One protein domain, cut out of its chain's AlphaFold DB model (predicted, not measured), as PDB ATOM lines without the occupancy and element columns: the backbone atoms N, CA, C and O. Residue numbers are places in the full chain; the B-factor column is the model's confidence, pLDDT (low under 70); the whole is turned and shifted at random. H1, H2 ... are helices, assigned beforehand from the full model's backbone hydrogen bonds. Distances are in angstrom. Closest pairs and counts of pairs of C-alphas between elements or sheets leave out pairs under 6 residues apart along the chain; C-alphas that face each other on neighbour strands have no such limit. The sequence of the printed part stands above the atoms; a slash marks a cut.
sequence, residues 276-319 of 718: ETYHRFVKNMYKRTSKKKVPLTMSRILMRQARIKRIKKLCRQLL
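This is residues 276 to 319 of the 718 residues of an uncharacterized protein of Candolleomyces aberdarensis (UniProt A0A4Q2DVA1). Two helices make an L: a short one, H1, and a long one, H2, meet near the end of H1 and the beginning of H2, and the far part of each sticks out into the open, residues 276 to 281 of H1 and residues 303 to 318 of H2. A short loop, residues 288 to 293, joins them at the corner. The printed part has 44 residues with two named helices, H1 and then H2, and no named strand; the class is all helix. The whole is loose, with a radius of gyration of the C-alphas of 13.3 A, and flat, with spans of 40 by 24 by 11 A.

Find C-alpha 276 at (31.159, -21.064, 33.447); from there H1, residues 276 to 287, runs 16.6 A to C-alpha 287 at (33.297, -33.337, 22.444). Go on past the link to H2, residues 294 to 318, which runs 36.2 A from its first to its last C-alpha and ends at C-alpha 318 at (55.607, -9.708, 8.844).

Look at Met 285 and Met 298: their C-alphas, 6.4 A apart, are the closest of H1 and H2. The two helices touch, H1 with residues 285 to 286 alone and H2 with residues 294 to 301 alone. Their lines are only just about perpendicular, at 71 degrees. In both H1 and H2 you will find every O i to N i+4 pair within hydrogen-bond range.

The two C-alphas farthest apart are those of Lys 292 and Leu 319, 40.6 A. The printed part has no cut, and the link from H1 to H2, 6 residues, is short. In the B-factor column the mean pLDDT of the printed part is 83.2; look for values under 70 at residue 316 and residues 318 to 319.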
ATOM      1  N   GLU A 276      32.161 -20.448  34.324       73.38
ATOM      2  CA  GLU A 276      31.159 -21.064  33.447       73.38
ATOM      3  C   GLU A 276      31.632 -21.125  31.986       73.38
ATOM      4  O   GLU A 276      31.519 -22.165  31.332       73.38
ATOM      5  N   THR A 277      32.249 -20.052  31.488       74.19
ATOM      6  CA  THR A 277      32.826 -19.980  30.137       74.19
ATOM      7  C   THR A 277      33.977 -20.971  29.978       74.19
ATOM      8  O   THR A 277      34.030 -21.702  28.984       74.19
ATOM      9  N   TYR A 278      34.840 -21.102  30.990       76.88
ATOM     10  CA  TYR A 278      35.891 -22.122  30.997       76.88
ATOM     11  C   TYR A 278      35.307 -23.549  30.986       76.88
ATOM     12  O   TYR A 278      35.777 -24.425  30.257       76.88
ATOM     13  N   HIS A 279      34.211 -23.786  31.712       77.44
ATOM     14  CA  HIS A 279      33.494 -25.064  31.705       77.44
ATOM     15  C   HIS A 279      32.835 -25.363  30.341       77.44
ATOM     16  O   HIS A 279      32.871 -26.513  29.886       77.44
ATOM     17  N   ARG A 280      32.286 -24.352  29.644       80.19
ATOM     18  CA  ARG A 280      31.799 -24.466  28.252       80.19
ATOM     19  C   ARG A 280      32.943 -24.834  27.295       80.19
ATOM     20  O   ARG A 280      32.796 -25.768  26.502       80.19
ATOM     21  N   PHE A 281      34.096 -24.171  27.416       79.69
ATOM     22  CA  PHE A 281      35.305 -24.458  26.636       79.69
ATOM     23  C   PHE A 281      35.786 -25.905  26.834       79.69
ATOM     24  O   PHE A 281      35.897 -26.656  25.862       79.69
ATOM     25  N   VAL A 282      35.970 -26.344  28.085       80.06
ATOM     26  CA  VAL A 282      36.375 -27.721  28.431       80.06
ATOM     27  C   VAL A 282      35.391 -28.760  27.877       80.06
ATOM     28  O   VAL A 282      35.820 -29.755  27.289       80.06
ATOM     29  N   LYS A 283      34.075 -28.522  27.976       84.94
ATOM     30  CA  LYS A 283      33.044 -29.409  27.401       84.94
ATOM     31  C   LYS A 283      33.130 -29.505  25.876       84.94
ATOM     32  O   LYS A 283      33.049 -30.606  25.332       84.94
ATOM     33  N   ASN A 284      33.316 -28.387  25.176       83.88
ATOM     34  CA  ASN A 284      33.440 -28.386  23.717       83.88
ATOM     35  C   ASN A 284      34.764 -29.015  23.242       83.88
ATOM     36  O   ASN A 284      34.783 -29.712  22.229       83.88
ATOM     37  N   MET A 285      35.844 -28.870  24.011       80.94
ATOM     38  CA  MET A 285      37.100 -29.595  23.793       80.94
ATOM     39  C   MET A 285      36.928 -31.106  24.008       80.94
ATOM     40  O   MET A 285      37.382 -31.891  23.179       80.94
ATOM     41  N   TYR A 286      36.203 -31.527  25.053       84.88
ATOM     42  CA  TYR A 286      35.892 -32.937  25.315       84.88
ATOM     43  C   TYR A 286      35.091 -33.588  24.172       84.88
ATOM     44  O   TYR A 286      35.454 -34.683  23.735       84.88
ATOM     45  N   LYS A 287      34.065 -32.898  23.634       87.25
ATOM     46  CA  LYS A 287      33.297 -33.337  22.444       87.25
ATOM     47  C   LYS A 287      34.200 -33.635  21.237       87.25
ATOM     48  O   LYS A 287      33.914 -34.558  20.486       87.25
ATOM     49  N   ARG A 288      35.289 -32.875  21.070       82.75
ATOM     50  CA  ARG A 288      36.280 -33.021  19.983       82.75
ATOM     51  C   ARG A 288      37.323 -34.125  20.238       82.75
ATOM     52  O   ARG A 288      38.230 -34.298  19.429       82.75
ATOM     53  N   THR A 289      37.220 -34.879  21.336       86.19
ATOM     54  CA  THR A 289      38.071 -36.053  21.597       86.19
ATOM     55  C   THR A 289      37.366 -37.359  21.236       86.19
ATOM     56  O   THR A 289      36.156 -37.494  21.388       86.19
ATOM     57  N   SER A 290      38.137 -38.393  20.897       87.94
ATOM     58  CA  SER A 290      37.645 -39.774  20.746       87.94
ATOM     59  C   SER A 290      37.254 -40.451  22.075       87.94
ATOM     60  O   SER A 290      37.131 -41.675  22.131       87.94
ATOM     61  N   LYS A 291      37.139 -39.683  23.172       87.44
ATOM     62  CA  LYS A 291      36.922 -40.123  24.566       87.44
ATOM     63  C   LYS A 291      37.965 -41.121  25.112       87.44
ATOM     64  O   LYS A 291      37.866 -41.549  26.257       87.44
ATOM     65  N   LYS A 292      39.014 -41.437  24.340       84.75
ATOM     66  CA  LYS A 292      40.167 -42.271  24.720       84.75
ATOM     67  C   LYS A 292      41.392 -41.381  24.966       84.75
ATOM     68  O   LYS A 292      41.650 -40.464  24.188       84.75
ATOM     69  N   LYS A 293      42.144 -41.644  26.048       87.81
ATOM     70  CA  LYS A 293      43.312 -40.841  26.497       87.81
ATOM     71  C   LYS A 293      43.030 -39.323  26.466       87.81
ATOM     72  O   LYS A 293      43.807 -38.541  25.921       87.81
ATOM     73  N   VAL A 294      41.888 -38.925  27.038       86.06
ATOM     74  CA  VAL A 294      41.296 -37.576  26.917       86.06
ATOM     75  C   VAL A 294      42.278 -36.428  27.208       86.06
ATOM     76  O   VAL A 294      42.363 -35.554  26.344       86.06
ATOM     77  N   PRO A 295      43.072 -36.426  28.303       87.44
ATOM     78  CA  PRO A 295      43.999 -35.324  28.583       87.44
ATOM     79  C   PRO A 295      45.016 -35.104  27.457       87.44
ATOM     80  O   PRO A 295      45.160 -33.990  26.966       87.44
ATOM     81  N   LEU A 296      45.644 -36.177  26.961       88.69
ATOM     82  CA  LEU A 296      46.623 -36.112  25.869       88.69
ATOM     83  C   LEU A 296      46.008 -35.549  24.577       88.69
ATOM     84  O   LEU A 296      46.653 -34.787  23.857       88.69
ATOM     85  N   THR A 297      44.759 -35.914  24.281       85.88
ATOM     86  CA  THR A 297      44.031 -35.403  23.111       85.88
ATOM     87  C   THR A 297      43.678 -33.923  23.279       85.88
ATOM     88  O   THR A 297      43.897 -33.145  22.352       85.88
ATOM     89  N   MET A 298      43.222 -33.497  24.463       87.81
ATOM     90  CA  MET A 298      42.946 -32.084  24.758       87.81
ATOM     91  C   MET A 298      44.216 -31.225  24.683       87.81
ATOM     92  O   MET A 298      44.207 -30.210  23.985       87.81
ATOM     93  N   SER A 299      45.331 -31.660  25.281       88.31
ATOM     94  CA  SER A 299      46.619 -30.952  25.202       88.31
ATOM     95  C   SER A 299      47.104 -30.776  23.760       88.31
ATOM     96  O   SER A 299      47.643 -29.729  23.412       88.31
ATOM     97  N   ARG A 300      46.874 -31.760  22.877       88.88
ATOM     98  CA  ARG A 300      47.196 -31.643  21.441       88.88
ATOM     99  C   ARG A 300      46.347 -30.592  20.726       88.88
ATOM    100  O   ARG A 300      46.884 -29.868  19.887       88.88
ATOM    101  N   ILE A 301      45.060 -30.473  21.058       86.50
ATOM    102  CA  ILE A 301      44.189 -29.431  20.491       86.50
ATOM    103  C   ILE A 301      44.632 -28.046  20.994       86.50
ATOM    104  O   ILE A 301      44.818 -27.151  20.171       86.50
ATOM    105  N   LEU A 302      44.919 -27.902  22.295       87.38
ATOM    106  CA  LEU A 302      45.455 -26.666  22.887       87.38
ATOM    107  C   LEU A 302      46.774 -26.236  22.228       87.38
ATOM    108  O   LEU A 302      46.902 -25.097  21.784       87.38
ATOM    109  N   MET A 303      47.736 -27.154  22.078       90.81
ATOM    110  CA  MET A 303      49.006 -26.872  21.394       90.81
ATOM    111  C   MET A 303      48.805 -26.461  19.927       90.81
ATOM    112  O   MET A 303      49.498 -25.563  19.443       90.81
ATOM    113  N   ARG A 304      47.838 -27.062  19.213       89.81
ATOM    114  CA  ARG A 304      47.493 -26.664  17.836       89.81
ATOM    115  C   ARG A 304      46.880 -25.262  17.797       89.81
ATOM    116  O   ARG A 304      47.292 -24.464  16.960       89.81
ATOM    117  N   GLN A 305      45.964 -24.934  18.711       87.94
ATOM    118  CA  GLN A 305      45.377 -23.593  18.828       87.94
ATOM    119  C   GLN A 305      46.445 -22.537  19.159       87.94
ATOM    120  O   GLN A 305      46.534 -21.525  18.467       87.94
ATOM    121  N   ALA A 306      47.327 -22.802  20.127       89.31
ATOM    122  CA  ALA A 306      48.435 -21.913  20.488       89.31
ATOM    123  C   ALA A 306      49.467 -21.740  19.354       89.31
ATOM    124  O   ALA A 306      50.068 -20.673  19.213       89.31
ATOM    125  N   ARG A 307      49.679 -22.762  18.508       93.06
ATOM    126  CA  ARG A 307      50.490 -22.632  17.284       93.06
ATOM    127  C   ARG A 307      49.794 -21.753  16.240       93.06
ATOM    128  O   ARG A 307      50.447 -20.888  15.671       93.06
ATOM    129  N   ILE A 308      48.486 -21.921  16.028       90.69
ATOM    130  CA  ILE A 308      47.702 -21.091  15.095       90.69
ATOM    131  C   ILE A 308      47.664 -19.626  15.557       90.69
ATOM    132  O   ILE A 308      47.907 -18.744  14.738       90.69
ATOM    133  N   LYS A 309      47.445 -19.344  16.852       86.31
ATOM    134  CA  LYS A 309      47.482 -17.966  17.380       86.31
ATOM    135  C   LYS A 309      48.862 -17.316  17.208       86.31
ATOM    136  O   LYS A 309      48.927 -16.172  16.766       86.31
ATOM    137  N   ARG A 310      49.962 -18.050  17.439       88.94
ATOM    138  CA  ARG A 310      51.325 -17.552  17.152       88.94
ATOM    139  C   ARG A 310      51.562 -17.271  15.666       88.94
ATOM    140  O   ARG A 310      52.117 -16.226  15.354       88.94
ATOM    141  N   ILE A 311      51.090 -18.132  14.760       87.19
ATOM    142  CA  ILE A 311      51.166 -17.877  13.309       87.19
ATOM    143  C   ILE A 311      50.344 -16.630  12.939       87.19
ATOM    144  O   ILE A 311      50.876 -15.743  12.284       87.19
ATOM    145  N   LYS A 312      49.102 -16.487  13.431       80.38
ATOM    146  CA  LYS A 312      48.287 -15.272  13.219       80.38
ATOM    147  C   LYS A 312      48.943 -13.994  13.772       80.38
ATOM    148  O   LYS A 312      48.752 -12.934  13.185       80.38
ATOM    149  N   LYS A 313      49.694 -14.058  14.883       81.56
ATOM    150  CA  LYS A 313      50.470 -12.906  15.391       81.56
ATOM    151  C   LYS A 313      51.657 -12.595  14.474       81.56
ATOM    152  O   LYS A 313      51.777 -11.460  14.036       81.56
ATOM    153  N   LEU A 314      52.442 -13.604  14.092       82.31
ATOM    154  CA  LEU A 314      53.592 -13.433  13.199       82.31
ATOM    155  C   LEU A 314      53.186 -12.893  11.814       82.31
ATOM    156  O   LEU A 314      53.825 -11.982  11.305       82.31
ATOM    157  N   CYS A 315      52.090 -13.379  11.222       78.25
ATOM    158  CA  CYS A 315      51.580 -12.850   9.952       78.25
ATOM    159  C   CYS A 315      51.138 -11.378  10.053       78.25
ATOM    160  O   CYS A 315      51.344 -10.639   9.099       78.25
ATOM    161  N   ARG A 316      50.595 -10.937  11.200       69.06
ATOM    162  CA  ARG A 316      50.294  -9.514  11.468       69.06
ATOM    163  C   ARG A 316      51.542  -8.649  11.703       69.06
ATOM    164  O   ARG A 316      51.423  -7.435  11.680       69.06
ATOM    165  N   GLN A 317      52.706  -9.256  11.951       70.19
ATOM    166  CA  GLN A 317      53.981  -8.555  12.168       70.19
ATOM    167  C   GLN A 317      54.889  -8.553  10.926       70.19
ATOM    168  O   GLN A 317      55.709  -7.655  10.784       70.19
ATOM    169  N   LEU A 318      54.774  -9.560  10.050       69.19
ATOM    170  CA  LEU A 318      55.607  -9.708   8.844       69.19
ATOM    171  C   LEU A 318      54.955  -9.186   7.558       69.19
ATOM    172  O   LEU A 318      55.656  -8.943   6.581       69.19
ATOM    173  N   LEU A 319      53.629  -9.044   7.530       58.12
ATOM    174  CA  LEU A 319      52.945  -8.314   6.465       58.12
ATOM    175  C   LEU A 319      52.851  -6.844   6.890       58.12
ATOM    176  O   LEU A 319      52.449  -6.598   8.029       58.12
TER     177      LEU A 319